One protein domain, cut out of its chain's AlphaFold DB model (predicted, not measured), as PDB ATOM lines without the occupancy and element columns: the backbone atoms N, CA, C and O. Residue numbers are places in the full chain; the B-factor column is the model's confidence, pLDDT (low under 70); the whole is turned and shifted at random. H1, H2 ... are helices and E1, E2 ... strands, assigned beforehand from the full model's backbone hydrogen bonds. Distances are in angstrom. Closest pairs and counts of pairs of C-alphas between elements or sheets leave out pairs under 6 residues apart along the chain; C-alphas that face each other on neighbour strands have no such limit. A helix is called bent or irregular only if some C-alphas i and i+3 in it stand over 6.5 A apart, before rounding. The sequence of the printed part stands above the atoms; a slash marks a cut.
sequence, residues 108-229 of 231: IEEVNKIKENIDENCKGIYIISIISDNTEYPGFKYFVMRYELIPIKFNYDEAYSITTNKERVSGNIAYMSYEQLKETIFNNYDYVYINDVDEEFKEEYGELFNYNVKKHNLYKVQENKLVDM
ATOM      1  N   ILE A 108      37.490  -0.794  16.031       93.38
ATOM      2  CA  ILE A 108      38.630  -0.027  15.512       93.38
ATOM      3  C   ILE A 108      39.979  -0.685  15.818       93.38
ATOM      4  O   ILE A 108      40.882  -0.640  14.987       93.38
ATOM      5  N   GLU A 109      40.111  -1.337  16.976       94.31
ATOM      6  CA  GLU A 109      41.326  -2.073  17.343       94.31
ATOM      7  C   GLU A 109      41.591  -3.223  16.369       94.31
ATOM      8  O   GLU A 109      42.710  -3.409  15.895       94.31
ATOM      9  N   GLU A 110      40.543  -3.952  16.000       94.31
ATOM     10  CA  GLU A 110      40.635  -5.065  15.063       94.31
ATOM     11  C   GLU A 110      40.912  -4.598  13.630       94.31
ATOM     12  O   GLU A 110      41.741  -5.187  12.935       94.31
ATOM     13  N   VAL A 111      40.285  -3.498  13.205       95.38
ATOM     14  CA  VAL A 111      40.596  -2.828  11.934       95.38
ATOM     15  C   VAL A 111      42.068  -2.425  11.884       95.38
ATOM     16  O   VAL A 111      42.734  -2.674  10.879       95.38
ATOM     17  N   ASN A 112      42.584  -1.802  12.945       95.50
ATOM     18  CA  ASN A 112      43.978  -1.370  13.005       95.50
ATOM     19  C   ASN A 112      44.925  -2.568  12.952       95.50
ATOM     20  O   ASN A 112      45.866  -2.553  12.164       95.50
ATOM     21  N   LYS A 113      44.609  -3.648  13.676       96.00
ATOM     22  CA  LYS A 113      45.377  -4.894  13.616       96.00
ATOM     23  C   LYS A 113      45.455  -5.456  12.194       96.00
ATOM     24  O   LYS A 113      46.524  -5.877  11.769       96.00
ATOM     25  N   ILE A 114      44.362  -5.420  11.428       96.62
ATOM     26  CA  ILE A 114      44.396  -5.820  10.012       96.62
ATOM     27  C   ILE A 114      45.305  -4.886   9.213       96.62
ATOM     28  O   ILE A 114      46.175  -5.373   8.498       96.62
ATOM     29  N   LYS A 115      45.142  -3.562   9.345       95.25
ATOM     30  CA  LYS A 115      45.949  -2.564   8.615       95.25
ATOM     31  C   LYS A 115      47.449  -2.719   8.861       95.25
ATOM     32  O   LYS A 115      48.229  -2.512   7.943       95.25
ATOM     33  N   GLU A 116      47.840  -3.097  10.073       95.44
ATOM     34  CA  GLU A 116      49.238  -3.325  10.454       95.44
ATOM     35  C   GLU A 116      49.836  -4.614   9.862       95.44
ATOM     36  O   GLU A 116      51.055  -4.718   9.754       95.44
ATOM     37  N   ASN A 117      49.004  -5.587   9.471       96.31
ATOM     38  CA  ASN A 117      49.442  -6.918   9.026       96.31
ATOM     39  C   ASN A 117      49.231  -7.186   7.525       96.31
ATOM     40  O   ASN A 117      49.586  -8.259   7.026       96.31
ATOM     41  N   ILE A 118      48.649  -6.236   6.794       95.94
ATOM     42  CA  ILE A 118      48.495  -6.322   5.339       95.94
ATOM     43  C   ILE A 118      49.653  -5.635   4.613       95.94
ATOM     44  O   ILE A 118      50.208  -4.642   5.077       95.94
ATOM     45  N   ASP A 119      49.985  -6.150   3.433       94.00
ATOM     46  CA  ASP A 119      50.979  -5.534   2.558       94.00
ATOM     47  C   ASP A 119      50.466  -4.181   2.012       94.00
ATOM     48  O   ASP A 119      49.282  -4.028   1.703       94.00
ATOM     49  N   GLU A 120      51.363  -3.207   1.816       88.69
ATOM     50  CA  GLU A 120      51.025  -1.846   1.342       88.69
ATOM     51  C   GLU A 120      50.270  -1.840  -0.004       88.69
ATOM     52  O   GLU A 120      49.403  -1.001  -0.238       88.69
ATOM     53  N   ASN A 121      50.550  -2.821  -0.870       90.12
ATOM     54  CA  ASN A 121      49.919  -2.988  -2.184       90.12
ATOM     55  C   ASN A 121      48.848  -4.096  -2.203       90.12
ATOM     56  O   ASN A 121      48.644  -4.733  -3.239       90.12
ATOM     57  N   CYS A 122      48.192  -4.348  -1.066       93.94
ATOM     58  CA  CYS A 122      47.129  -5.343  -0.937       93.94
ATOM     59  C   CYS A 122      46.042  -5.149  -2.010       93.94
ATOM     60  O   CYS A 122      45.342  -4.134  -2.051       93.94
ATOM     61  N   LYS A 123      45.873  -6.156  -2.872       91.19
ATOM     62  CA  LYS A 123      44.857  -6.203  -3.929       91.19
ATOM     63  C   LYS A 123      43.456  -6.329  -3.365       91.19
ATOM     64  O   LYS A 123      42.520  -5.851  -4.003       91.19
ATOM     65  N   GLY A 124      43.296  -7.001  -2.225       95.50
ATOM     66  CA  GLY A 124      42.002  -7.194  -1.586       95.50
ATOM     67  C   GLY A 124      42.000  -8.185  -0.427       95.50
ATOM     68  O   GLY A 124      42.866  -9.056  -0.325       95.50
ATOM     69  N   ILE A 125      40.964  -8.071   0.403       96.25
ATOM     70  CA  ILE A 125      40.679  -8.943   1.545       96.25
ATOM     71  C   ILE A 125      39.300  -9.579   1.336       96.25
ATOM     72  O   ILE A 125      38.303  -8.874   1.189       96.25
ATOM     73  N   TYR A 126      39.216 -10.906   1.347       95.06
ATOM     74  CA  TYR A 126      37.937 -11.617   1.371       95.06
ATOM     75  C   TYR A 126      37.446 -11.733   2.818       95.06
ATOM     76  O   TYR A 126      38.155 -12.289   3.654       95.06
ATOM     77  N   ILE A 127      36.256 -11.226   3.145       94.50
ATOM     78  CA  ILE A 127      35.707 -11.310   4.507       94.50
ATOM     79  C   ILE A 127      34.646 -12.406   4.574       94.50
ATOM     80  O   ILE A 127      33.654 -12.362   3.845       94.50
ATOM     81  N   ILE A 128      34.822 -13.340   5.510       92.00
ATOM     82  CA  ILE A 128      33.856 -14.402   5.818       92.00
ATOM     83  C   ILE A 128      33.151 -14.063   7.131       92.00
ATOM     84  O   ILE A 128      33.794 -13.900   8.169       92.00
ATOM     85  N   SER A 129      31.827 -13.920   7.085       91.06
ATOM     86  CA  SER A 129      30.972 -13.701   8.257       91.06
ATOM     87  C   SER A 129      29.791 -14.663   8.203       91.06
ATOM     88  O   SER A 129      28.735 -14.309   7.679       91.06
ATOM     89  N   ILE A 130      29.981 -15.885   8.707       88.69
ATOM     90  CA  ILE A 130      28.932 -16.907   8.691       88.69
ATOM     91  C   ILE A 130      27.793 -16.504   9.624       88.69
ATOM     92  O   ILE A 130      27.999 -16.270  10.813       88.69
ATOM     93  N   ILE A 131      26.585 -16.425   9.066       82.75
ATOM     94  CA  ILE A 131      25.363 -16.178   9.828       82.75
ATOM     95  C   ILE A 131      24.895 -17.507  10.423       82.75
ATOM     96  O   ILE A 131      24.489 -18.422   9.704       82.75
ATOM     97  N   SER A 132      24.927 -17.583  11.748       71.62
ATOM     98  CA  SER A 132      24.303 -18.643  12.545       71.62
ATOM     99  C   SER A 132      23.073 -18.118  13.292       71.62
ATOM    100  O   SER A 132      22.935 -16.906  13.477       71.62
ATOM    101  N   ASP A 133      22.214 -19.016  13.780       65.81
ATOM    102  CA  ASP A 133      20.976 -18.673  14.505       65.81
ATOM    103  C   ASP A 133      21.203 -17.784  15.744       65.81
ATOM    104  O   ASP A 133      20.304 -17.063  16.169       65.81
ATOM    105  N   ASN A 134      22.421 -17.786  16.296       62.19
ATOM    106  CA  ASN A 134      22.807 -16.991  17.465       62.19
ATOM    107  C   ASN A 134      23.494 -15.660  17.105       62.19
ATOM    108  O   ASN A 134      24.035 -14.990  17.984       62.19
ATOM    109  N   THR A 135      23.529 -15.281  15.824       62.25
ATOM    110  CA  THR A 135      24.239 -14.075  15.381       62.25
ATOM    111  C   THR A 135      23.388 -12.841  15.653       62.25
ATOM    112  O   THR A 135      22.454 -12.538  14.910       62.25
ATOM    113  N   GLU A 136      23.718 -12.104  16.709       54.12
ATOM    114  CA  GLU A 136      23.105 -10.808  16.991       54.12
ATOM    115  C   GLU A 136      23.577  -9.793  15.929       54.12
ATOM    116  O   GLU A 136      24.771  -9.527  15.797       54.12
ATOM    117  N   TYR A 137      22.649  -9.259  15.127       62.31
ATOM    118  CA  TYR A 137      22.913  -8.332  14.008       62.31
ATOM    119  C   TYR A 137      23.842  -8.887  12.908       62.31
ATOM    120  O   TYR A 137      24.960  -8.391  12.700       62.31
ATOM    121  N   PRO A 138      23.378  -9.888  12.134       72.00
ATOM    122  CA  PRO A 138      24.183 -10.505  11.090       72.00
ATOM    123  C   PRO A 138      24.647  -9.466  10.065       72.00
ATOM    124  O   PRO A 138      23.839  -8.782   9.447       72.00
ATOM    125  N   GLY A 139      25.959  -9.374   9.846       79.62
ATOM    126  CA  GLY A 139      26.556  -8.528   8.807       79.62
ATOM    127  C   GLY A 139      26.922  -7.107   9.210       79.62
ATOM    128  O   GLY A 139      27.663  -6.466   8.469       79.62
ATOM    129  N   PHE A 140      26.497  -6.610  10.379       84.75
ATOM    130  CA  PHE A 140      26.860  -5.250  10.798       84.75
ATOM    131  C   PHE A 140      28.380  -5.063  10.824       84.75
ATOM    132  O   PHE A 140      28.918  -4.180  10.154       84.75
ATOM    133  N   LYS A 141      29.088  -5.977  11.499       87.75
ATOM    134  CA  LYS A 141      30.552  -5.971  11.542       87.75
ATOM    135  C   LYS A 141      31.178  -6.081  10.149       87.75
ATOM    136  O   LYS A 141      32.110  -5.343   9.863       87.75
ATOM    137  N   TYR A 142      30.642  -6.914   9.251       89.69
ATOM    138  CA  TYR A 142      31.118  -6.994   7.861       89.69
ATOM    139  C   TYR A 142      31.099  -5.621   7.166       89.69
ATOM    140  O   TYR A 142      32.099  -5.216   6.569       89.69
ATOM    141  N   PHE A 143      30.004  -4.866   7.294       89.44
ATOM    142  CA  PHE A 143      29.902  -3.530   6.701       89.44
ATOM    143  C   PHE A 143      30.818  -2.505   7.375       89.44
ATOM    144  O   PHE A 143      31.419  -1.690   6.672       89.44
ATOM    145  N   VAL A 144      30.976  -2.560   8.703       91.25
ATOM    146  CA  VAL A 144      31.914  -1.679   9.420       91.25
ATOM    147  C   VAL A 144      33.353  -1.930   8.974       91.25
ATOM    148  O   VAL A 144      34.048  -0.979   8.622       91.25
ATOM    149  N   MET A 145      33.784  -3.193   8.915       91.38
ATOM    150  CA  MET A 145      35.139  -3.555   8.486       91.38
ATOM    151  C   MET A 145      35.424  -3.036   7.076       91.38
ATOM    152  O   MET A 145      36.446  -2.396   6.848       91.38
ATOM    153  N   ARG A 146      34.487  -3.238   6.138       91.69
ATOM    154  CA  ARG A 146      34.613  -2.721   4.768       91.69
ATOM    155  C   ARG A 146      34.753  -1.209   4.732       91.69
ATOM    156  O   ARG A 146      35.600  -0.717   4.000       91.69
ATOM    157  N   TYR A 147      33.927  -0.491   5.491       92.31
ATOM    158  CA  TYR A 147      33.953   0.969   5.543       92.31
ATOM    159  C   TYR A 147      35.292   1.497   6.074       92.31
ATOM    160  O   TYR A 147      35.890   2.381   5.465       92.31
ATOM    161  N   GLU A 148      35.791   0.929   7.172       94.00
ATOM    162  CA  GLU A 148      37.006   1.408   7.841       94.00
ATOM    163  C   GLU A 148      38.311   1.007   7.122       94.00
ATOM    164  O   GLU A 148      39.366   1.601   7.371       94.00
ATOM    165  N   LEU A 149      38.261   0.014   6.229       93.25
ATOM    166  CA  LEU A 149      39.409  -0.506   5.473       93.25
ATOM    167  C   LEU A 149      39.465  -0.024   4.005       93.25
ATOM    168  O   LEU A 149      40.326  -0.468   3.243       93.25
ATOM    169  N   ILE A 150      38.587   0.891   3.580       92.06
ATOM    170  CA  ILE A 150      38.698   1.575   2.275       92.06
ATOM    171  C   ILE A 150      40.107   2.205   2.143       92.06
ATOM    172  O   ILE A 150      40.582   2.804   3.110       92.06
ATOM    173  N   PRO A 151      40.786   2.113   0.973       92.25
ATOM    174  CA  PRO A 151      40.262   1.739  -0.349       92.25
ATOM    175  C   PRO A 151      40.458   0.271  -0.763       92.25
ATOM    176  O   PRO A 151      40.370  -0.035  -1.951       92.25
ATOM    177  N   ILE A 152      40.719  -0.640   0.174       93.69
ATOM    178  CA  ILE A 152      40.983  -2.053  -0.139       93.69
ATOM    179  C   ILE A 152      39.760  -2.702  -0.818       93.69
ATOM    180  O   ILE A 152      38.610  -2.396  -0.499       93.69
ATOM    181  N   LYS A 153      39.993  -3.603  -1.781       93.62
ATOM    182  CA  LYS A 153      38.928  -4.385  -2.430       93.62
ATOM    183  C   LYS A 153      38.417  -5.482  -1.489       93.62
ATOM    184  O   LYS A 153      39.211  -6.192  -0.879       93.62
ATOM    185  N   PHE A 154      37.104  -5.690  -1.464       93.62
ATOM    186  CA  PHE A 154      36.445  -6.760  -0.704       93.62
ATOM    187  C   PHE A 154      35.586  -7.642  -1.605       93.62
ATOM    188  O   PHE A 154      35.346  -7.290  -2.765       93.62
ATOM    189  N   ASN A 155      35.105  -8.767  -1.072       90.81
ATOM    190  CA  ASN A 155      34.071  -9.562  -1.726       90.81
ATOM    191  C   ASN A 155      32.841  -8.700  -2.025       90.81
ATOM    192  O   ASN A 155      32.320  -7.989  -1.164       90.81
ATOM    193  N   TYR A 156      32.443  -8.705  -3.296       66.19
ATOM    194  CA  TYR A 156      31.413  -7.829  -3.833       66.19
ATOM    195  C   TYR A 156      30.155  -8.649  -4.083       66.19
ATOM    196  O   TYR A 156      29.915  -9.069  -5.203       66.19
ATOM    197  N   ASP A 157      29.391  -8.892  -3.023       62.09
ATOM    198  CA  ASP A 157      28.035  -9.429  -3.114       62.09
ATOM    199  C   ASP A 157      27.218  -9.030  -1.879       62.09
ATOM    200  O   ASP A 157      27.769  -8.742  -0.809       62.09
ATOM    201  N   GLU A 158      25.892  -8.990  -2.040       59.34
ATOM    202  CA  GLU A 158      24.930  -8.809  -0.938       59.34
ATOM    203  C   GLU A 158      25.031  -9.952   0.090       59.34
ATOM    204  O   GLU A 158      24.680  -9.778   1.255       59.34
ATOM    205  N   ALA A 159      25.611 -11.090  -0.310       72.31
ATOM    206  CA  ALA A 159      25.905 -12.215   0.558       72.31
ATOM    207  C   ALA A 159      27.341 -12.174   1.110       72.31
ATOM    208  O   ALA A 159      28.323 -12.369   0.394       72.31
ATOM    209  N   TYR A 160      27.455 -11.956   2.419       81.81
ATOM    210  CA  TYR A 160      28.710 -12.012   3.189       81.81
ATOM    211  C   TYR A 160      28.857 -13.304   4.007       81.81
ATOM    212  O   TYR A 160      29.893 -13.538   4.635       81.81
ATOM    213  N   SER A 161      27.820 -14.141   3.987       89.62
ATOM    214  CA  SER A 161      27.820 -15.501   4.512       89.62
ATOM    215  C   SER A 161      27.752 -16.483   3.350       89.62
ATOM    216  O   SER A 161      27.074 -16.229   2.353       89.62
ATOM    217  N   ILE A 162      28.425 -17.620   3.488       91.38
ATOM    218  CA  ILE A 162      28.452 -18.677   2.475       91.38
ATOM    219  C   ILE A 162      28.128 -20.031   3.096       91.38
ATOM    220  O   ILE A 162      28.367 -20.246   4.278       91.38
ATOM    221  N   THR A 163      27.567 -20.936   2.304       91.44
ATOM    222  CA  THR A 163      27.194 -22.293   2.730       91.44
ATOM    223  C   THR A 163      27.265 -23.249   1.543       91.44
ATOM    224  O   THR A 163      27.043 -22.844   0.397       91.44
ATOM    225  N   THR A 164      27.552 -24.522   1.808       92.56
ATOM    226  CA  THR A 164      27.393 -25.601   0.822       92.56
ATOM    227  C   THR A 164      25.979 -26.202   0.856       92.56
ATOM    228  O   THR A 164      25.616 -26.991  -0.019       92.56
ATOM    229  N   ASN A 165      25.121 -25.781   1.794       90.56
ATOM    230  CA  ASN A 165      23.727 -26.194   1.885       90.56
ATOM    231  C   ASN A 165      22.801 -25.243   1.105       90.56
ATOM    232  O   ASN A 165      22.513 -24.118   1.518       90.56
ATOM    233  N   LYS A 166      22.255 -25.729  -0.015       90.12
ATOM    234  CA  LYS A 166      21.336 -24.960  -0.875       90.12
ATOM    235  C   LYS A 166      20.047 -24.524  -0.174       90.12
ATOM    236  O   LYS A 166      19.444 -23.548  -0.605       90.12
ATOM    237  N   GLU A 167      19.626 -25.216   0.879       88.25
ATOM    238  CA  GLU A 167      18.411 -24.886   1.630       88.25
ATOM    239  C   GLU A 167      18.617 -23.703   2.587       88.25
ATOM    240  O   GLU A 167      17.659 -23.004   2.908       88.25
ATOM    241  N   ARG A 168      19.866 -23.430   2.998       84.88
ATOM    242  CA  ARG A 168      20.229 -22.277   3.845       84.88
ATOM    243  C   ARG A 168      20.376 -20.969   3.054       84.88
ATOM    244  O   ARG A 168      20.530 -19.904   3.653       84.88
ATOM    245  N   VAL A 169      20.341 -21.031   1.721       86.81
ATOM    246  CA  VAL A 169      20.494 -19.857   0.851       86.81
ATOM    247  C   VAL A 169      19.361 -18.870   1.103       86.81
ATOM    248  O   VAL A 169      18.179 -19.188   0.990       86.81
ATOM    249  N   SER A 170      19.732 -17.640   1.421       81.19
ATOM    250  CA  SER A 170      18.818 -16.531   1.692       81.19
ATOM    251  C   SER A 170      19.536 -15.221   1.373       81.19
ATOM    252  O   SER A 170      20.728 -15.252   1.110       81.19
ATOM    253  N   GLY A 171      18.853 -14.071   1.365       79.12
ATOM    254  CA  GLY A 171      19.403 -12.806   0.836       79.12
ATOM    255  C   GLY A 171      20.886 -12.517   1.149       79.12
ATOM    256  O   GLY A 171      21.624 -12.154   0.243       79.12
ATOM    257  N   ASN A 172      21.335 -12.765   2.388       83.94
ATOM    258  CA  ASN A 172      22.718 -12.518   2.831       83.94
ATOM    259  C   ASN A 172      23.613 -13.781   2.903       83.94
ATOM    260  O   ASN A 172      24.776 -13.692   3.306       83.94
ATOM    261  N   ILE A 173      23.073 -14.954   2.558       87.75
ATOM    262  CA  ILE A 173      23.732 -16.266   2.582       87.75
ATOM    263  C   ILE A 173      23.759 -16.836   1.159       87.75
ATOM    264  O   ILE A 173      22.731 -17.271   0.638       87.75
ATOM    265  N   ALA A 174      24.935 -16.883   0.538       89.88
ATOM    266  CA  ALA A 174      25.111 -17.442  -0.799       89.88
ATOM    267  C   ALA A 174      25.506 -18.920  -0.754       89.88
ATOM    268  O   ALA A 174      26.286 -19.355   0.094       89.88
ATOM    269  N   TYR A 175      25.018 -19.683  -1.732       91.88
ATOM    270  CA  TYR A 175      25.598 -20.986  -2.023       91.88
ATOM    271  C   TYR A 175      26.967 -20.788  -2.667       91.88
ATOM    272  O   TYR A 175      27.081 -20.089  -3.677       91.88
ATOM    273  N   MET A 176      27.982 -21.443  -2.121       93.31
ATOM    274  CA  MET A 176      29.315 -21.488  -2.705       93.31
ATOM    275  C   MET A 176      29.870 -22.887  -2.466       93.31
ATOM    276  O   MET A 176      29.770 -23.399  -1.362       93.31
ATOM    277  N   SER A 177      30.394 -23.552  -3.492       94.94
ATOM    278  CA  SER A 177      31.102 -24.817  -3.284       94.94
ATOM    279  C   SER A 177      32.526 -24.567  -2.787       94.94
ATOM    280  O   SER A 177      33.070 -23.474  -2.959       94.94
ATOM    281  N   TYR A 178      33.160 -25.600  -2.228       95.31
ATOM    282  CA  TYR A 178      34.577 -25.565  -1.853       95.31
ATOM    283  C   TYR A 178      35.472 -25.059  -2.997       95.31
ATOM    284  O   TYR A 178      36.227 -24.104  -2.816       95.31
ATOM    285  N   GLU A 179      35.333 -25.634  -4.196       95.50
ATOM    286  CA  GLU A 179      36.141 -25.238  -5.358       95.50
ATOM    287  C   GLU A 179      35.850 -23.801  -5.803       95.50
ATOM    288  O   GLU A 179      36.772 -23.055  -6.119       95.50
ATOM    289  N   GLN A 180      34.586 -23.363  -5.753       94.50
ATOM    290  CA  GLN A 180      34.227 -21.981  -6.083       94.50
ATOM    291  C   GLN A 180      34.842 -20.981  -5.102       94.50
ATOM    292  O   GLN A 180      35.367 -19.950  -5.529       94.50
ATOM    293  N   LEU A 181      34.795 -21.274  -3.797       93.88
ATOM    294  CA  LEU A 181      35.407 -20.420  -2.779       93.88
ATOM    295  C   LEU A 181      36.921 -20.359  -2.973       93.88
ATOM    296  O   LEU A 181      37.500 -19.273  -2.985       93.88
ATOM    297  N   LYS A 182      37.547 -21.521  -3.166       95.25
ATOM    298  CA  LYS A 182      38.979 -21.658  -3.421       95.25
ATOM    299  C   LYS A 182      39.396 -20.817  -4.625       95.25
ATOM    300  O   LYS A 182      40.193 -19.893  -4.475       95.25
ATOM    301  N   GLU A 183      38.816 -21.057  -5.797       94.62
ATOM    302  CA  GLU A 183      39.117 -20.283  -7.005       94.62
ATOM    303  C   GLU A 183      38.884 -18.782  -6.802       94.62
ATOM    304  O   GLU A 183      39.694 -17.962  -7.235       94.62
ATOM    305  N   THR A 184      37.809 -18.402  -6.108       93.19
ATOM    306  CA  THR A 184      37.504 -16.994  -5.833       93.19
ATOM    307  C   THR A 184      38.593 -16.342  -4.989       93.19
ATOM    308  O   THR A 184      39.077 -15.273  -5.365       93.19
ATOM    309  N   ILE A 185      38.994 -16.974  -3.884       94.69
ATOM    310  CA  ILE A 185      40.009 -16.458  -2.962       94.69
ATOM    311  C   ILE A 185      41.371 -16.378  -3.657       94.69
ATOM    312  O   ILE A 185      41.925 -15.287  -3.772       94.69
ATOM    313  N   PHE A 186      41.879 -17.504  -4.166       95.31
ATOM    314  CA  PHE A 186      43.258 -17.601  -4.659       95.31
ATOM    315  C   PHE A 186      43.517 -16.774  -5.923       95.31
ATOM    316  O   PHE A 186      44.650 -16.354  -6.150       95.31
ATOM    317  N   ASN A 187      42.487 -16.492  -6.726       93.44
ATOM    318  CA  ASN A 187      42.651 -15.707  -7.950       93.44
ATOM    319  C   ASN A 187      42.469 -14.197  -7.748       93.44
ATOM    320  O   ASN A 187      42.936 -13.418  -8.580       93.44
ATOM    321  N   ASN A 188      41.767 -13.758  -6.694       93.44
ATOM    322  CA  ASN A 188      41.271 -12.376  -6.617       93.44
ATOM    323  C   ASN A 188      41.653 -11.599  -5.354       93.44
ATOM    324  O   ASN A 188      41.407 -10.386  -5.336       93.44
ATOM    325  N   TYR A 189      42.196 -12.255  -4.327       95.75
ATOM    326  CA  TYR A 189      42.464 -11.659  -3.016       95.75
ATOM    327  C   TYR A 189      43.846 -12.066  -2.501       95.75
ATOM    328  O   TYR A 189      44.326 -13.156  -2.795       95.75
ATOM    329  N   ASP A 190      44.465 -11.189  -1.710       97.12
ATOM    330  CA  ASP A 190      45.753 -11.472  -1.060       97.12
ATOM    331  C   ASP A 190      45.561 -11.970   0.380       97.12
ATOM    332  O   ASP A 190      46.438 -12.624   0.947       97.12
ATOM    333  N   TYR A 191      44.397 -11.687   0.971       97.69
ATOM    334  CA  TYR A 191      44.071 -12.052   2.343       97.69
ATOM    335  C   TYR A 191      42.632 -12.542   2.479       97.69
ATOM    336  O   TYR A 191      41.741 -12.158   1.718       97.69
ATOM    337  N   VAL A 192      42.402 -13.340   3.517       96.56
ATOM    338  CA  VAL A 192      41.082 -13.749   3.991       96.56
ATOM    339  C   VAL A 192      40.972 -13.369   5.456       96.56
ATOM    340  O   VAL A 192      41.821 -13.740   6.260       96.56
ATOM    341  N   TYR A 193      39.928 -12.639   5.820       96.06
ATOM    342  CA  TYR A 193      39.634 -12.318   7.207       96.06
ATOM    343  C   TYR A 193      38.372 -13.064   7.651       96.06
ATOM    344  O   TYR A 193      37.306 -12.959   7.035       96.06
ATOM    345  N   ILE A 194      38.511 -13.834   8.727       93.88
ATOM    346  CA  ILE A 194      37.423 -14.583   9.340       93.88
ATOM    347  C   ILE A 194      36.841 -13.740  10.458       93.88
ATOM    348  O   ILE A 194      37.442 -13.602  11.522       93.88
ATOM    349  N   ASN A 195      35.648 -13.206  10.234       90.62
ATOM    350  CA  ASN A 195      34.899 -12.569  11.298       90.62
ATOM    351  C   ASN A 195      34.255 -13.629  12.198       90.62
ATOM    352  O   ASN A 195      34.544 -13.686  13.388       90.62
ATOM    353  N   ASP A 196      33.421 -14.483  11.606       89.50
ATOM    354  CA  ASP A 196      32.705 -15.546  12.306       89.50
ATOM    355  C   ASP A 196      32.522 -16.768  11.397       89.50
ATOM    356  O   ASP A 196      32.409 -16.617  10.178       89.50
ATOM    357  N   VAL A 197      32.511 -17.957  12.003       90.50
ATOM    358  CA  VAL A 197      32.364 -19.279  11.369       90.50
ATOM    359  C   VAL A 197      31.607 -20.241  12.289       90.50
ATOM    360  O   VAL A 197      31.753 -20.181  13.516       90.50
ATOM    361  N   ASP A 198      30.827 -21.145  11.695       90.00
ATOM    362  CA  ASP A 198      30.186 -22.280  12.367       90.00
ATOM    363  C   ASP A 198      30.963 -23.588  12.120       90.00
ATOM    364  O   ASP A 198      32.003 -23.598  11.456       90.00
ATOM    365  N   GLU A 199      30.510 -24.692  12.720       90.56
ATOM    366  CA  GLU A 199      31.159 -25.998  12.536       90.56
ATOM    367  C   GLU A 199      30.977 -26.534  11.109       90.56
ATOM    368  O   GLU A 199      31.934 -27.063  10.554       90.56
ATOM    369  N   GLU A 200      29.822 -26.294  10.469       90.88
ATOM    370  CA  GLU A 200      29.592 -26.647   9.055       90.88
ATOM    371  C   GLU A 200      30.663 -26.008   8.157       90.88
ATOM    372  O   GLU A 200      31.290 -26.682   7.345       90.88
ATOM    373  N   PHE A 201      30.958 -24.719   8.350       93.19
ATOM    374  CA  PHE A 201      32.011 -24.044   7.600       93.19
ATOM    375  C   PHE A 201      33.386 -24.694   7.808       93.19
ATOM    376  O   PHE A 201      34.158 -24.842   6.859       93.19
ATOM    377  N   LYS A 202      33.724 -25.063   9.047       94.25
ATOM    378  CA  LYS A 202      35.012 -25.704   9.349       94.25
ATOM    379  C   LYS A 202      35.118 -27.087   8.720       94.25
ATOM    380  O   LYS A 202      36.198 -27.441   8.256       94.25
ATOM    381  N   GLU A 203      34.033 -27.851   8.701       94.88
ATOM    382  CA  GLU A 203      33.983 -29.170   8.070       94.88
ATOM    383  C   GLU A 203      34.155 -29.059   6.549       94.88
ATOM    384  O   GLU A 203      34.990 -29.750   5.968       94.88
ATOM    385  N   GLU A 204      33.436 -28.130   5.919       95.38
ATOM    386  CA  GLU A 204      33.370 -28.010   4.458       95.38
ATOM    387  C   GLU A 204      34.572 -27.269   3.850       95.38
ATOM    388  O   GLU A 204      35.012 -27.599   2.750       95.38
ATOM    389  N   TYR A 205      35.131 -26.274   4.550       95.56
ATOM    390  CA  TYR A 205      36.205 -25.411   4.030       95.56
ATOM    391  C   TYR A 205      37.499 -25.456   4.842       95.56
ATOM    392  O   TYR A 205      38.480 -24.812   4.461       95.56
ATOM    393  N   GLY A 206      37.535 -26.199   5.951       95.19
ATOM    394  CA  GLY A 206      38.658 -26.198   6.889       95.19
ATOM    395  C   GLY A 206      39.995 -26.545   6.251       95.19
ATOM    396  O   GLY A 206      41.013 -25.989   6.656       95.19
ATOM    397  N   GLU A 207      40.006 -27.382   5.210       95.69
ATOM    398  CA  GLU A 207      41.226 -27.747   4.481       95.69
ATOM    399  C   GLU A 207      42.004 -26.514   3.983       95.69
ATOM    400  O   GLU A 207      43.231 -26.478   4.104       95.69
ATOM    401  N   LEU A 208      41.308 -25.463   3.523       95.88
ATOM    402  CA  LEU A 208      41.934 -24.218   3.050       95.88
ATOM    403  C   LEU A 208      42.783 -23.537   4.134       95.88
ATOM    404  O   LEU A 208      43.751 -22.848   3.819       95.88
ATOM    405  N   PHE A 209      42.434 -23.766   5.401       95.56
ATOM    406  CA  PHE A 209      43.038 -23.187   6.601       95.56
ATOM    407  C   PHE A 209      43.836 -24.224   7.411       95.56
ATOM    408  O   PHE A 209      44.014 -24.065   8.619       95.56
ATOM    409  N   ASN A 210      44.263 -25.332   6.787       92.94
ATOM    410  CA  ASN A 210      44.897 -26.473   7.467       92.94
ATOM    411  C   ASN A 210      44.089 -26.982   8.684       92.94
ATOM    412  O   ASN A 210      44.660 -27.379   9.698       92.94
ATOM    413  N   TYR A 211      42.759 -26.940   8.586       92.75
ATOM    414  CA  TYR A 211      41.791 -27.324   9.619       92.75
ATOM    415  C   TYR A 211      41.884 -26.531  10.936       92.75
ATOM    416  O   TYR A 211      41.321 -26.946  11.945       92.75
ATOM    417  N   ASN A 212      42.535 -25.363  10.932       92.06
ATOM    418  CA  ASN A 212      42.674 -24.493  12.102       92.06
ATOM    419  C   ASN A 212      42.000 -23.128  11.882       92.06
ATOM    420  O   ASN A 212      42.636 -22.077  11.949       92.06
ATOM    421  N   VAL A 213      40.695 -23.135  11.590       94.12
ATOM    422  CA  VAL A 213      39.928 -21.902  11.353       94.12
ATOM    423  C   VAL A 213      39.603 -21.205  12.681       94.12
ATOM    424  O   VAL A 213      38.718 -21.620  13.433       94.12
ATOM    425  N   LYS A 214      40.298 -20.103  12.952       93.56
ATOM    426  CA  LYS A 214      40.064 -19.177  14.067       93.56
ATOM    427  C   LYS A 214      39.154 -18.013  13.662       93.56
ATOM    428  O   LYS A 214      39.323 -17.439  12.586       93.56
ATOM    429  N   LYS A 215      38.231 -17.650  14.560       92.25
ATOM    430  CA  LYS A 215      37.420 -16.422  14.479       92.25
ATOM    431  C   LYS A 215      38.286 -15.193  14.757       92.25
ATOM    432  O   LYS A 215      39.281 -15.301  15.468       92.25
ATOM    433  N   HIS A 216      37.877 -14.039  14.235       92.25
ATOM    434  CA  HIS A 216      38.578 -12.755  14.385       92.25
ATOM    435  C   HIS A 216      40.051 -12.821  13.961       92.25
ATOM    436  O   HIS A 216      40.941 -12.284  14.623       92.25
ATOM    437  N   ASN A 217      40.307 -13.517  12.851       95.81
ATOM    438  CA  ASN A 217      41.658 -13.846  12.418       95.81
ATOM    439  C   ASN A 217      41.901 -13.492  10.953       95.81
ATOM    440  O   ASN A 217      41.000 -13.600  10.118       95.81
ATOM    441  N   LEU A 218      43.129 -13.074  10.655       97.50
ATOM    442  CA  LEU A 218      43.586 -12.743   9.312       97.50
ATOM    443  C   LEU A 218      44.469 -13.873   8.785       97.50
ATOM    444  O   LEU A 218      45.366 -14.344   9.479       97.50
ATOM    445  N   TYR A 219      44.236 -14.263   7.539       97.88
ATOM    446  CA  TYR A 219      45.036 -15.245   6.829       97.88
ATOM    447  C   TYR A 219      45.569 -14.645   5.536       97.88
ATOM    448  O   TYR A 219      44.845 -13.938   4.832       97.88
ATOM    449  N   LYS A 220      46.817 -14.958   5.199       97.31
ATOM    450  CA  LYS A 220      47.442 -14.596   3.928       97.31
ATOM    451  C   LYS A 220      47.294 -15.725   2.919       97.31
ATOM    452  O   LYS A 220      47.468 -16.898   3.248       97.31
ATOM    453  N   VAL A 221      46.986 -15.358   1.684       96.94
ATOM    454  CA  VAL A 221      46.861 -16.275   0.551       96.94
ATOM    455  C   VAL A 221      48.262 -16.644   0.047       96.94
ATOM    456  O   VAL A 221      49.016 -15.773  -0.381       96.94
ATOM    457  N   GLN A 222      48.626 -17.931   0.095       93.56
ATOM    458  CA  GLN A 222      49.920 -18.443  -0.381       93.56
ATOM    459  C   GLN A 222      49.765 -19.793  -1.085       93.56
ATOM    460  O   GLN A 222      49.292 -20.733  -0.465       93.56
ATOM    461  N   GLU A 223      50.187 -19.907  -2.351       81.88
ATOM    462  CA  GLU A 223      50.371 -21.181  -3.086       81.88
ATOM    463  C   GLU A 223      49.311 -22.280  -2.800       81.88
ATOM    464  O   GLU A 223      49.642 -23.450  -2.621       81.88
ATOM    465  N   ASN A 224      48.022 -21.908  -2.783       83.88
ATOM    466  CA  ASN A 224      46.849 -22.760  -2.494       83.88
ATOM    467  C   ASN A 224      46.528 -23.064  -1.019       83.88
ATOM    468  O   ASN A 224      45.746 -23.974  -0.740       83.88
ATOM    469  N   LYS A 225      47.072 -22.301  -0.074       91.25
ATOM    470  CA  LYS A 225      46.732 -22.356   1.350       91.25
ATOM    471  C   LYS A 225      46.535 -20.969   1.955       91.25
ATOM    472  O   LYS A 225      47.030 -19.966   1.441       91.25
ATOM    473  N   LEU A 226      45.812 -20.937   3.067       96.06
ATOM    474  CA  LEU A 226      45.623 -19.757   3.901       96.06
ATOM    475  C   LEU A 226      46.502 -19.888   5.145       96.06
ATOM    476  O   LEU A 226      46.343 -20.817   5.937       96.06
ATOM    477  N   VAL A 227      47.463 -18.974   5.280       95.38
ATOM    478  CA  VAL A 227      48.458 -18.963   6.360       95.38
ATOM    479  C   VAL A 227      48.040 -17.959   7.422       95.38
ATOM    480  O   VAL A 227      47.750 -16.814   7.091       95.38
ATOM    481  N   ASP A 228      47.989 -18.395   8.679       95.62
ATOM    482  CA  ASP A 228      47.628 -17.554   9.822       95.62
ATOM    483  C   ASP A 228      48.641 -16.408  10.006       95.62
ATOM    484  O   ASP A 228      49.849 -16.631   9.975       95.62
ATOM    485  N   MET A 229      48.143 -15.178  10.162       94.88
ATOM    486  CA  MET A 229      48.963 -13.973  10.330       94.88
ATOM    487  C   MET A 229      49.109 -13.524  11.787       94.88
ATOM    488  O   MET A 229      49.890 -12.615  12.053       94.88
TER     489      MET A 229
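What this domain is: This is residues 108 to 229 of the 231 residues of an uncharacterized protein of Clostridium sp. CAG:389 (UniProt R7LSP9). A strongly twisted sheet of four strands, E1, E4, E5 and E6, forms the core, with helices H1 and H2 over one face and H3 and H4 over the other. A small pair of parallel strands, E2 and E3, sits at the end of E1 where Ser 129 lies. The printed part has 122 residues with four named helices and six named strands, in the order H1 E1 H2 E2 E3 H3 E4 H4 E5 E6. The large sheet runs E1 E4 E5 E6 and is mixed, and the class is mixed, helices and strands. The whole is compact, with a radius of gyration of the C-alphas of 13.4 A and spans of 40 by 32 by 23 A.

How they stand to each other: In the large sheet, E1, residues 125 to 129, is an edge strand and the parallel neighbour of E4, residues 191 to 196, at 15 degrees; N 126 and O 191 are 2.8 A apart, within hydrogen-bond range. E4 is antiparallel to E5, residues 217 to 222, at 150 degrees, with N 192 and O 219 within hydrogen-bond range at 2.8 A. E5 and the other edge strand, E6, residues 225 to 228, form a hairpin, antiparallel at 141 degrees; N 225 and O 222 are within hydrogen-bond range at 2.7 A. From edge to edge the strands' lines turn by 79 degrees. The architecture is three layers, helices on both faces of this sheet: H3, residues 178 to 188, and H4, residues 199 to 209, on one face, H1, residues 108 to 117, and H2, residues 140 to 148, on the other. H2 lies over E1 at a height over the sheet of 9.9 A and runs along the strands, at 5 degrees to E1 on the local plane; the closest C-alphas of the two are those of Ser 129 and Tyr 142, 6.7 A apart. H1 has a height over the sheet of 9.8 A, and its closest C-alpha to E5 is that of Ile 114, 7.0 A from that of Leu 218. H1 and H2 only just touch, only at their ends, with 3 pairs of C-alphas within 8 A, the closest those of Val 111 and Met 145 at 6.5 A. H3 has a height over the sheet of 9.2 A and runs slantwise to the strands, at 38 degrees to E4 on the local plane; its closest C-alpha to E5 is that of Phe 186, 6.5 A from that of Val 221. H4 has a height over the sheet of 11.4 A, and the C-alphas of Phe 209 and Leu 226, the closest of H4 and E6, are 5.1 A apart. H3 and H4 only just touch, with 3 pairs within 8 A, the closest those of Tyr 178 and Tyr 205 at 6.1 A, at a steep tilt of 46 degrees. E2, residues 161 to 163, and E3, residues 173 to 175, are parallel neighbours at 36 degrees, with N 174 and O 161 within hydrogen-bond range at 2.9 A. The closest C-alphas of E1 and E2 are those of Ser 129 and Ser 161, 5.2 A apart; E3 and E1 are apart. In H1, H2 and H3 every O i to N i+4 pair is within hydrogen-bond range; in H4 4 of 7 are.

Where its parts are: E4 is 15.5 A from first to last C-alpha, E5 15.9 A and E1 12.7 A. H3 is 15.5 A long, H1 14.4 A and H2 12.5 A. H4, 13.6 A, is irregular: C-alphas 204 and 207 are 7.9 A apart. H1 begins at C-alpha 108, (38.630, -0.027, 15.512), and E6 ends at C-alpha 228, (47.628, -17.554, 9.822).

The domain as a whole: The two C-alphas farthest apart, those of Glu 120 and Glu 167, are 39.9 A apart. The printed part has no cut. The long link runs from H2 to E2, residues 149 to 160. The mean pLDDT of the printed part is 89.9; residues 133 to 137 and 156 to 158 are under 70.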